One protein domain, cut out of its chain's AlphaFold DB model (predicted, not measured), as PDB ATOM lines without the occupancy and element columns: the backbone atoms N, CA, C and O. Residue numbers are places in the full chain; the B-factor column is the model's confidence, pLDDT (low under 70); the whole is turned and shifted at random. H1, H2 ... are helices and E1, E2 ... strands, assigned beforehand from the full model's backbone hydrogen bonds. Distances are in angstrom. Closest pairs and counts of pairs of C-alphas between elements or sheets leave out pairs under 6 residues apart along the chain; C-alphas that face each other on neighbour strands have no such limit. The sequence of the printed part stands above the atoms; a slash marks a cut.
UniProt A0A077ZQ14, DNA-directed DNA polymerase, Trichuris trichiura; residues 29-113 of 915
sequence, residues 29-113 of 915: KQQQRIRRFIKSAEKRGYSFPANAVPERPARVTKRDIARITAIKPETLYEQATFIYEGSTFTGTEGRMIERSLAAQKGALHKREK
ATOM      1  N   LYS A  29     150.482 152.911 169.978       91.79
ATOM      2  CA  LYS A  29     150.538 151.450 170.139       91.79
ATOM      3  C   LYS A  29     151.924 150.988 170.614       91.79
ATOM      4  O   LYS A  29     151.999 150.150 171.512       91.79
ATOM      5  N   GLN A  30     153.006 151.566 170.082       93.22
ATOM      6  CA  GLN A  30     154.370 151.255 170.534       93.22
ATOM      7  C   GLN A  30     154.667 151.816 171.934       93.22
ATOM      8  O   GLN A  30     155.207 151.091 172.767       93.22
ATOM      9  N   GLN A  31     154.222 153.037 172.262       93.55
ATOM     10  CA  GLN A  31     154.294 153.550 173.641       93.55
ATOM     11  C   GLN A  31     153.574 152.618 174.626       93.55
ATOM     12  O   GLN A  31     154.076 152.346 175.717       93.55
ATOM     13  N   GLN A  32     152.404 152.090 174.249       92.64
ATOM     14  CA  GLN A  32     151.660 151.155 175.089       92.64
ATOM     15  C   GLN A  32     152.386 149.807 175.247       92.64
ATOM     16  O   GLN A  32     152.338 149.236 176.336       92.64
ATOM     17  N   ARG A  33     153.084 149.317 174.209       93.73
ATOM     18  CA  ARG A  33     153.956 148.128 174.287       93.73
ATOM     19  C   ARG A  33     155.056 148.320 175.334       93.73
ATOM     20  O   ARG A  33     155.181 147.484 176.225       93.73
ATOM     21  N   ILE A  34     155.790 149.433 175.261       93.84
ATOM     22  CA  ILE A  34     156.889 149.751 176.189       93.84
ATOM     23  C   ILE A  34     156.359 149.897 177.622       93.84
ATOM     24  O   ILE A  34     156.892 149.278 178.537       93.84
ATOM     25  N   ARG A  35     155.242 150.612 177.830       93.59
ATOM     26  CA  ARG A  35     154.617 150.747 179.162       93.59
ATOM     27  C   ARG A  35     154.179 149.412 179.767       93.59
ATOM     28  O   ARG A  35     154.290 149.230 180.975       93.59
ATOM     29  N   ARG A  36     153.665 148.477 178.956       93.66
ATOM     30  CA  ARG A  36     153.308 147.125 179.432       93.66
ATOM     31  C   ARG A  36     154.543 146.337 179.853       93.66
ATOM     32  O   ARG A  36     154.489 145.653 180.869       93.66
ATOM     33  N   PHE A  37     155.628 146.452 179.090       94.93
ATOM     34  CA  PHE A  37     156.902 145.827 179.421       94.93
ATOM     35  C   PHE A  37     157.478 146.380 180.733       94.93
ATOM     36  O   PHE A  37     157.717 145.595 181.646       94.93
ATOM     37  N   ILE A  38     157.589 147.709 180.866       94.32
ATOM     38  CA  ILE A  38     158.083 148.379 182.083       94.32
ATOM     39  C   ILE A  38     157.263 147.943 183.299       94.32
ATOM     40  O   ILE A  38     157.823 147.398 184.240       94.32
ATOM     41  N   LYS A  39     155.925 148.007 183.223       93.60
ATOM     42  CA  LYS A  39     155.045 147.575 184.323       93.60
ATOM     43  C   LYS A  39     155.224 146.098 184.710       93.60
ATOM     44  O   LYS A  39     154.965 145.719 185.849       93.60
ATOM     45  N   SER A  40     155.610 145.236 183.769       92.76
ATOM     46  CA  SER A  40     155.889 143.819 184.040       92.76
ATOM     47  C   SER A  40     157.277 143.591 184.641       92.76
ATOM     48  O   SER A  40     157.470 142.618 185.367       92.76
ATOM     49  N   ALA A  41     158.251 144.438 184.313       92.66
ATOM     50  CA  ALA A  41     159.580 144.411 184.907       92.66
ATOM     51  C   ALA A  41     159.586 145.051 186.303       92.66
ATOM     52  O   ALA A  41     160.154 144.474 187.218       92.66
ATOM     53  N   GLU A  42     158.843 146.135 186.525       93.13
ATOM     54  CA  GLU A  42     158.684 146.754 187.851       93.13
ATOM     55  C   GLU A  42     158.131 145.779 188.897       93.13
ATOM     56  O   GLU A  42     158.605 145.734 190.027       93.13
ATOM     57  N   LYS A  43     157.205 144.893 188.501       90.94
ATOM     58  CA  LYS A  43     156.705 143.804 189.363       90.94
ATOM     59  C   LYS A  43     157.771 142.799 189.810       90.94
ATOM     60  O   LYS A  43     157.510 142.030 190.727       90.94
ATOM     61  N   ARG A  44     158.913 142.755 189.127       89.37
ATOM     62  CA  ARG A  44     160.027 141.844 189.407       89.37
ATOM     63  C   ARG A  44     161.202 142.554 190.082       89.37
ATOM     64  O   ARG A  44     162.225 141.923 190.264       89.37
ATOM     65  N   GLY A  45     161.055 143.826 190.468       90.03
ATOM     66  CA  GLY A  45     162.086 144.582 191.197       90.03
ATOM     67  C   GLY A  45     162.900 145.560 190.347       90.03
ATOM     68  O   GLY A  45     163.866 146.133 190.844       90.03
ATOM     69  N   TYR A  46     162.531 145.774 189.080       95.30
ATOM     70  CA  TYR A  46     163.197 146.759 188.223       95.30
ATOM     71  C   TYR A  46     162.625 148.172 188.404       95.30
ATOM     72  O   TYR A  46     161.429 148.344 188.607       95.30
ATOM     73  N   SER A  47     163.454 149.195 188.238       93.93
ATOM     74  CA  SER A  47     163.052 150.599 188.173       93.93
ATOM     75  C   SER A  47     163.634 151.229 186.912       93.93
ATOM     76  O   SER A  47     164.791 150.995 186.579       93.93
ATOM     77  N   PHE A  48     162.831 151.997 186.175       95.03
ATOM     78  CA  PHE A  48     163.225 152.608 184.902       95.03
ATOM     79  C   PHE A  48     163.191 154.136 185.021       95.03
ATOM     80  O   PHE A  48     162.325 154.675 185.714       95.03
ATOM     81  N   PRO A  49     164.076 154.867 184.324       91.90
ATOM     82  CA  PRO A  49     164.060 156.320 184.334       91.90
ATOM     83  C   PRO A  49     162.785 156.850 183.667       91.90
ATOM     84  O   PRO A  49     162.215 156.227 182.768       91.90
ATOM     85  N   ALA A  50     162.333 158.037 184.079       87.95
ATOM     86  CA  ALA A  50     161.061 158.614 183.631       87.95
ATOM     87  C   ALA A  50     160.959 158.795 182.098       87.95
ATOM     88  O   ALA A  50     159.861 158.777 181.539       87.95
ATOM     89  N   ASN A  51     162.097 158.926 181.412       90.78
ATOM     90  CA  ASN A  51     162.208 159.068 179.958       90.78
ATOM     91  C   ASN A  51     162.314 157.728 179.194       90.78
ATOM     92  O   ASN A  51     162.391 157.754 177.965       90.78
ATOM     93  N   ALA A  52     162.264 156.570 179.871       89.63
ATOM     94  CA  ALA A  52     162.327 155.248 179.230       89.63
ATOM     95  C   ALA A  52     161.173 155.003 178.235       89.63
ATOM     96  O   ALA A  52     161.276 154.178 177.325       89.63
ATOM     97  N   VAL A  53     160.058 155.734 178.376       91.62
ATOM     98  CA  VAL A  53     158.986 155.798 177.374       91.62
ATOM     99  C   VAL A  53     159.118 157.114 176.603       91.62
ATOM    100  O   VAL A  53     158.777 158.156 177.163       91.62
ATOM    101  N   PRO A  54     159.518 157.100 175.316       89.49
ATOM    102  CA  PRO A  54     159.652 158.326 174.535       89.49
ATOM    103  C   PRO A  54     158.342 159.115 174.503       89.49
ATOM    104  O   PRO A  54     157.277 158.542 174.239       89.49
ATOM    105  N   GLU A  55     158.405 160.424 174.740       90.05
ATOM    106  CA  GLU A  55     157.243 161.299 174.601       90.05
ATOM    107  C   GLU A  55     156.776 161.379 173.144       90.05
ATOM    108  O   GLU A  55     157.548 161.218 172.198       90.05
ATOM    109  N   ARG A  56     155.472 161.600 172.944       88.67
ATOM    110  CA  ARG A  56     154.904 161.690 171.597       88.67
ATOM    111  C   ARG A  56     155.202 163.075 171.010       88.67
ATOM    112  O   ARG A  56     154.652 164.042 171.537       88.67
ATOM    113  N   PRO A  57     155.956 163.187 169.900       86.07
ATOM    114  CA  PRO A  57     156.207 164.478 169.267       86.07
ATOM    115  C   PRO A  57     154.908 165.103 168.738       86.07
ATOM    116  O   PRO A  57     153.948 164.395 168.408       86.07
ATOM    117  N   ALA A  58     154.880 166.435 168.622       83.02
ATOM    118  CA  ALA A  58     153.705 167.188 168.163       83.02
ATOM    119  C   ALA A  58     153.196 166.711 166.786       83.02
ATOM    120  O   ALA A  58     151.989 166.574 166.571       83.02
ATOM    121  N   ARG A  59     154.120 166.369 165.874       86.30
ATOM    122  CA  ARG A  59     153.842 165.743 164.575       86.30
ATOM    123  C   ARG A  59     154.587 164.412 164.487       86.30
ATOM    124  O   ARG A  59     155.807 164.396 164.427       86.30
ATOM    125  N   VAL A  60     153.849 163.302 164.458       87.15
ATOM    126  CA  VAL A  60     154.430 161.951 164.374       87.15
ATOM    127  C   VAL A  60     154.772 161.605 162.924       87.15
ATOM    128  O   VAL A  60     153.884 161.456 162.075       87.15
ATOM    129  N   THR A  61     156.061 161.446 162.646       88.84
ATOM    130  CA  THR A  61     156.603 161.028 161.349       88.84
ATOM    131  C   THR A  61     156.813 159.510 161.285       88.84
ATOM    132  O   THR A  61     156.803 158.813 162.301       88.84
ATOM    133  N   LYS A  62     157.055 158.964 160.082       86.67
ATOM    134  CA  LYS A  62     157.468 157.555 159.927       86.67
ATOM    135  C   LYS A  62     158.800 157.261 160.641       86.67
ATOM    136  O   LYS A  62     158.968 156.159 161.155       86.67
ATOM    137  N   ARG A  63     159.712 158.243 160.723       89.96
ATOM    138  CA  ARG A  63     160.984 158.119 161.460       89.96
ATOM    139  C   ARG A  63     160.755 157.987 162.966       89.96
ATOM    140  O   ARG A  63     161.409 157.163 163.594       89.96
ATOM    141  N   ASP A  64     159.792 158.718 163.528       91.18
ATOM    142  CA  ASP A  64     159.450 158.611 164.956       91.18
ATOM    143  C   ASP A  64     158.874 157.233 165.292       91.18
ATOM    144  O   ASP A  64     159.233 156.635 166.304       91.18
ATOM    145  N   ILE A  65     158.029 156.692 164.405       89.30
ATOM    146  CA  ILE A  65     157.490 155.330 164.529       89.30
ATOM    147  C   ILE A  65     158.620 154.296 164.449       89.30
ATOM    148  O   ILE A  65     158.638 153.362 165.249       89.30
ATOM    149  N   ALA A  66     159.579 154.462 163.533       89.27
ATOM    150  CA  ALA A  66     160.733 153.572 163.423       89.27
ATOM    151  C   ALA A  66     161.607 153.607 164.690       89.27
ATOM    152  O   ALA A  66     161.928 152.550 165.230       89.27
ATOM    153  N   ARG A  67     161.905 154.805 165.223       90.97
ATOM    154  CA  ARG A  67     162.689 154.986 166.458       90.97
ATOM    155  C   ARG A  67     162.053 154.291 167.660       90.97
ATOM    156  O   ARG A  67     162.723 153.509 168.322       90.97
ATOM    157  N   ILE A  68     160.762 154.518 167.921       92.63
ATOM    158  CA  ILE A  68     160.093 153.871 169.064       92.63
ATOM    159  C   ILE A  68     159.923 152.358 168.861       92.63
ATOM    160  O   ILE A  68     159.950 151.595 169.823       92.63
ATOM    161  N   THR A  69     159.776 151.897 167.614       90.53
ATOM    162  CA  THR A  69     159.670 150.461 167.305       90.53
ATOM    163  C   THR A  69     160.987 149.730 167.575       90.53
ATOM    164  O   THR A  69     160.944 148.587 168.037       90.53
ATOM    165  N   ALA A  70     162.122 150.401 167.343       91.52
ATOM    166  CA  ALA A  70     163.471 149.871 167.539       91.52
ATOM    167  C   ALA A  70     163.873 149.677 169.014       91.52
ATOM    168  O   ALA A  70     164.845 148.974 169.273       91.52
ATOM    169  N   ILE A  71     163.130 150.238 169.980       90.98
ATOM    170  CA  ILE A  71     163.392 150.040 171.416       90.98
ATOM    171  C   ILE A  71     163.058 148.593 171.799       90.98
ATOM    172  O   ILE A  71     161.882 148.210 171.889       90.98
ATOM    173  N   LYS A  72     164.099 147.787 172.016       90.45
ATOM    174  CA  LYS A  72     164.001 146.387 172.440       90.45
ATOM    175  C   LYS A  72     163.984 146.274 173.976       90.45
ATOM    176  O   LYS A  72     164.480 147.176 174.649       90.45
ATOM    177  N   PRO A  73     163.431 145.183 174.542       89.85
ATOM    178  CA  PRO A  73     163.529 144.869 175.969       89.85
ATOM    179  C   PRO A  73     164.938 145.011 176.547       89.85
ATOM    180  O   PRO A  73     165.093 145.544 177.639       89.85
ATOM    181  N   GLU A  74     165.954 144.565 175.808       88.90
ATOM    182  CA  GLU A  74     167.369 144.629 176.192       88.90
ATOM    183  C   GLU A  74     167.801 146.072 176.475       88.90
ATOM    184  O   GLU A  74     168.256 146.365 177.575       88.90
ATOM    185  N   THR A  75     167.524 146.987 175.541       89.33
ATOM    186  CA  THR A  75     167.856 148.415 175.662       89.33
ATOM    187  C   THR A  75     167.122 149.094 176.820       89.33
ATOM    188  O   THR A  75     167.606 150.070 177.383       89.33
ATOM    189  N   LEU A  76     165.940 148.593 177.192       92.37
ATOM    190  CA  LEU A  76     165.216 149.094 178.360       92.37
ATOM    191  C   LEU A  76     165.874 148.628 179.665       92.37
ATOM    192  O   LEU A  76     165.980 149.427 180.589       92.37
ATOM    193  N   TYR A  77     166.329 147.372 179.755       93.63
ATOM    194  CA  TYR A  77     167.038 146.882 180.946       93.63
ATOM    195  C   TYR A  77     168.398 147.549 181.145       93.63
ATOM    196  O   TYR A  77     168.782 147.776 182.285       93.63
ATOM    197  N   GLU A  78     169.094 147.911 180.067       90.27
ATOM    198  CA  GLU A  78     170.345 148.685 180.140       90.27
ATOM    199  C   GLU A  78     170.155 150.046 180.827       90.27
ATOM    200  O   GLU A  78     171.084 150.568 181.435       90.27
ATOM    201  N   GLN A  79     168.946 150.611 180.761       90.47
ATOM    202  CA  GLN A  79     168.589 151.876 181.410       90.47
ATOM    203  C   GLN A  79     167.967 151.679 182.798       90.47
ATOM    204  O   GLN A  79     167.697 152.665 183.479       90.47
ATOM    205  N   ALA A  80     167.686 150.441 183.206       93.66
ATOM    206  CA  ALA A  80     166.998 150.142 184.454       93.66
ATOM    207  C   ALA A  80     167.978 149.926 185.613       93.66
ATOM    208  O   ALA A  80     169.128 149.536 185.418       93.66
ATOM    209  N   THR A  81     167.483 150.092 186.834       93.25
ATOM    210  CA  THR A  81     168.085 149.537 188.049       93.25
ATOM    211  C   THR A  81     167.245 148.359 188.537       93.25
ATOM    212  O   THR A  81     166.063 148.257 188.218       93.25
ATOM    213  N   PHE A  82     167.844 147.428 189.270       94.63
ATOM    214  CA  PHE A  82     167.190 146.242 189.816       94.63
ATOM    215  C   PHE A  82     167.532 146.123 191.293       94.63
ATOM    216  O   PHE A  82     168.705 146.134 191.646       94.63
ATOM    217  N   ILE A  83     166.525 146.024 192.153       86.73
ATOM    218  CA  ILE A  83     166.738 145.874 193.593       86.73
ATOM    219  C   ILE A  83     166.477 144.418 193.968       86.73
ATOM    220  O   ILE A  83     165.367 143.918 193.780       86.73
ATOM    221  N   TYR A  84     167.489 143.754 194.520       85.25
ATOM    222  CA  TYR A  84     167.395 142.383 195.018       85.25
ATOM    223  C   TYR A  84     168.143 142.264 196.342       85.25
ATOM    224  O   TYR A  84     169.281 142.710 196.451       85.25
ATOM    225  N   GLU A  85     167.462 141.734 197.361       82.70
ATOM    226  CA  GLU A  85     167.988 141.564 198.727       82.70
ATOM    227  C   GLU A  85     168.653 142.824 199.326       82.70
ATOM    228  O   GLU A  85     169.606 142.750 200.095       82.70
ATOM    229  N   GLY A  86     168.120 144.006 198.995       82.43
ATOM    230  CA  GLY A  86     168.603 145.299 199.499       82.43
ATOM    231  C   GLY A  86     169.757 145.910 198.697       82.43
ATOM    232  O   GLY A  86     170.049 147.093 198.867       82.43
ATOM    233  N   SER A  87     170.362 145.165 197.773       79.07
ATOM    234  CA  SER A  87     171.386 145.671 196.857       79.07
ATOM    235  C   SER A  87     170.761 146.186 195.559       79.07
ATOM    236  O   SER A  87     169.781 145.635 195.054       79.07
ATOM    237  N   THR A  88     171.331 147.265 195.016       86.90
ATOM    238  CA  THR A  88     170.929 147.829 193.721       86.90
ATOM    239  C   THR A  88     171.917 147.390 192.650       86.90
ATOM    240  O   THR A  88     173.108 147.662 192.753       86.90
ATOM    241  N   PHE A  89     171.403 146.747 191.615       87.23
ATOM    242  CA  PHE A  89     172.128 146.267 190.447       87.23
ATOM    243  C   PHE A  89     171.700 147.061 189.211       87.23
ATOM    244  O   PHE A  89     170.619 147.661 189.176       87.23
ATOM    245  N   THR A  90     172.503 147.039 188.153       91.13
ATOM    246  CA  THR A  90     172.031 147.441 186.821       91.13
ATOM    247  C   THR A  90     170.941 146.475 186.347       91.13
ATOM    248  O   THR A  90     170.889 145.310 186.751       91.13
ATOM    249  N   GLY A  91     170.047 146.909 185.461       89.27
ATOM    250  CA  GLY A  91     169.000 146.022 184.953       89.27
ATOM    251  C   GLY A  91     169.556 144.821 184.174       89.27
ATOM    252  O   GLY A  91     168.948 143.745 184.158       89.27
ATOM    253  N   THR A  92     170.742 144.956 183.581       86.38
ATOM    254  CA  THR A  92     171.457 143.848 182.935       86.38
ATOM    255  C   THR A  92     171.905 142.796 183.952       86.38
ATOM    256  O   THR A  92     171.632 141.612 183.754       86.38
ATOM    257  N   GLU A  93     172.504 143.208 185.072       85.78
ATOM    258  CA  GLU A  93     172.869 142.308 186.178       85.78
ATOM    259  C   GLU A  93     171.630 141.660 186.803       85.78
ATOM    260  O   GLU A  93     171.597 140.444 186.996       85.78
ATOM    261  N   GLY A  94     170.557 142.430 187.002       90.07
ATOM    262  CA  GLY A  94     169.291 141.898 187.499       90.07
ATOM    263  C   GLY A  94     168.737 140.762 186.639       90.07
ATOM    264  O   GLY A  94     168.231 139.769 187.158       90.07
ATOM    265  N   ARG A  95     168.896 140.842 185.308       90.88
ATOM    266  CA  ARG A  95     168.487 139.749 184.404       90.88
ATOM    267  C   ARG A  95     169.320 138.488 184.594       90.88
ATOM    268  O   ARG A  95     168.811 137.391 184.357       90.88
ATOM    269  N   MET A  96     170.598 138.628 184.936       83.49
ATOM    270  CA  MET A  96     171.469 137.488 185.224       83.49
ATOM    271  C   MET A  96     171.054 136.834 186.542       83.49
ATOM    272  O   MET A  96     170.919 135.611 186.581       83.49
ATOM    273  N   ILE A  97     170.741 137.643 187.559       83.49
ATOM    274  CA  ILE A  97     170.207 137.181 188.847       83.49
ATOM    275  C   ILE A  97     168.904 136.401 188.637       83.49
ATOM    276  O   ILE A  97     168.809 135.246 189.045       83.49
ATOM    277  N   GLU A  98     167.929 136.963 187.915       86.87
ATOM    278  CA  GLU A  98     166.670 136.264 187.622       86.87
ATOM    279  C   GLU A  98     166.878 134.938 186.879       86.87
ATOM    280  O   GLU A  98     166.206 133.950 187.179       86.87
ATOM    281  N   ARG A  99     167.797 134.894 185.906       82.96
ATOM    282  CA  ARG A  99     168.109 133.662 185.165       82.96
ATOM    283  C   ARG A  99     168.745 132.607 186.060       82.96
ATOM    284  O   ARG A  99     168.383 131.439 185.939       82.96
ATOM    285  N   SER A 100     169.645 133.015 186.952       76.21
ATOM    286  CA  SER A 100     170.275 132.125 187.929       76.21
ATOM    287  C   SER A 100     169.236 131.545 188.892       76.21
ATOM    288  O   SER A 100     169.114 130.327 189.018       76.21
ATOM    289  N   LEU A 101     168.378 132.399 189.462       78.40
ATOM    290  CA  LEU A 101     167.288 131.984 190.352       78.40
ATOM    291  C   LEU A 101     166.286 131.058 189.651       78.40
ATOM    292  O   LEU A 101     165.807 130.088 190.239       78.40
ATOM    293  N   ALA A 102     165.966 131.326 188.382       76.07
ATOM    294  CA  ALA A 102     165.102 130.460 187.585       76.07
ATOM    295  C   ALA A 102     165.755 129.096 187.302       76.07
ATOM    296  O   ALA A 102     165.063 128.078 187.347       76.07
ATOM    297  N   ALA A 103     167.067 129.056 187.055       70.87
ATOM    298  CA  ALA A 103     167.811 127.810 186.878       70.87
ATOM    299  C   ALA A 103     167.855 126.991 188.178       70.87
ATOM    300  O   ALA A 103     167.576 125.791 188.147       70.87
ATOM    301  N   GLN A 104     168.095 127.642 189.321       66.44
ATOM    302  CA  GLN A 104     168.045 127.012 190.644       66.44
ATOM    303  C   GLN A 104     166.652 126.449 190.947       66.44
ATOM    304  O   GLN A 104     166.529 125.270 191.275       66.44
ATOM    305  N   LYS A 105     165.581 127.236 190.753       69.70
ATOM    306  CA  LYS A 105     164.198 126.747 190.913       69.70
ATOM    307  C   LYS A 105     163.871 125.611 189.951       69.70
ATOM    308  O   LYS A 105     163.213 124.661 190.355       69.70
ATOM    309  N   GLY A 106     164.329 125.674 188.702       67.13
ATOM    310  CA  GLY A 106     164.136 124.605 187.723       67.13
ATOM    311  C   GLY A 106     164.822 123.297 188.132       67.13
ATOM    312  O   GLY A 106     164.239 122.226 187.972       67.13
ATOM    313  N   ALA A 107     166.026 123.381 188.702       58.63
ATOM    314  CA  ALA A 107     166.746 122.231 189.239       58.63
ATOM    315  C   ALA A 107     166.071 121.667 190.501       58.63
ATOM    316  O   ALA A 107     165.903 120.451 190.610       58.63
ATOM    317  N   LEU A 108     165.615 122.538 191.411       55.49
ATOM    318  CA  LEU A 108     164.908 122.138 192.630       55.49
ATOM    319  C   LEU A 108     163.569 121.470 192.305       55.49
ATOM    320  O   LEU A 108     163.280 120.397 192.814       55.49
ATOM    321  N   HIS A 109     162.791 122.049 191.387       59.53
ATOM    322  CA  HIS A 109     161.486 121.517 191.001       59.53
ATOM    323  C   HIS A 109     161.597 120.216 190.192       59.53
ATOM    324  O   HIS A 109     160.699 119.378 190.256       59.53
ATOM    325  N   LYS A 110     162.705 120.012 189.459       59.46
ATOM    326  CA  LYS A 110     163.035 118.702 188.880       59.46
ATOM    327  C   LYS A 110     163.366 117.675 189.962       59.46
ATOM    328  O   LYS A 110     162.896 116.556 189.840       59.46
ATOM    329  N   ARG A 111     164.097 118.042 191.021       52.44
ATOM    330  CA  ARG A 111     164.379 117.140 192.156       52.44
ATOM    331  C   ARG A 111     163.133 116.823 192.990       52.44
ATOM    332  O   ARG A 111     162.919 115.669 193.317       52.44
ATOM    333  N   GLU A 112     162.286 117.810 193.278       51.47
ATOM    334  CA  GLU A 112     161.046 117.626 194.050       51.47
ATOM    335  C   GLU A 112     159.962 116.832 193.312       51.47
ATOM    336  O   GLU A 112     159.047 116.329 193.952       51.47
ATOM    337  N   LYS A 113     160.001 116.736 191.980       53.27
ATOM    338  CA  LYS A 113     159.026 115.939 191.213       53.27
ATOM    339  C   LYS A 113     159.561 114.599 190.745       53.27
ATOM    340  O   LYS A 113     158.794 113.812 190.203       53.27
TER     341      LYS A 113
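AT A GLANCE: This is residues 29 to 113 of the 915 residues of the protein "DNA-directed DNA polymerase" of Trichuris trichiura (UniProt A0A077ZQ14). The long helix H4 runs out as an arm from a small body in which H1, H2, H3 and a long loop pack loosely together, with the hairpin E1 and E2 at the body's end near H4. Residues 99 to 113 of H4 stick out, and so does the turn of residues 57 to 63, at the opposite end. The printed part has 85 residues, with four named helices and two strands in the order H1, H2, H3, E1, E2, H4, the strands antiparallel; the class is mostly helix. The whole is loose, with a radius of gyration of the C-alphas of 16.3 A and spans of 56 by 28 by 16 A.

IN THESE COORDINATES: Find C-alpha 29 at (150.538, 151.450, 170.139); from there H1 runs 20.1 A to residue 42. H2 is residues 62 to 69 and H3 is residues 73 to 78. E1, residues 81 to 84, begins at (168.085, 149.537, 188.049), and E2 is residues 87 to 90. H4 runs 32.3 A from residue 91 to C-alpha 113 at (159.026, 115.939, 191.213).

HOW THE PARTS SIT: Look first at residues 30 to 31, with which alone H1 touches H2, at a shallow tilt of 18 degrees, the same way; the closest C-alphas, of Gln 30 and Thr 69, are 6.3 A apart. H1 and H3 are close but not clearly touching, the C-alphas of Phe 37 and Pro 73 being closest at 7.5 A. In the hairpin E1 and E2, N 82 and O 89 are within hydrogen-bond range at 2.8 A. Residues 46 to 47 pair antiparallel with residues 81 to 82 of E1. H4 touches H3 with residues 91 to 92 alone, at a steep tilt of 61 degrees, opposite ways; the closest C-alphas, of Tyr 77 and Gly 91, are 4.5 A apart. H1 and H4 are apart. In H1, H2, H3 and H4 every O i to N i+4 pair is within hydrogen-bond range.

THE WHOLE: The two C-alphas farthest apart, of Arg 59 and Glu 112, are 56.9 A apart. The printed part has no cut, and H1 to H2 is a long link of 19 residues. The mean pLDDT of the printed part is 85.6; look for values under 70 at residues 104 to 113.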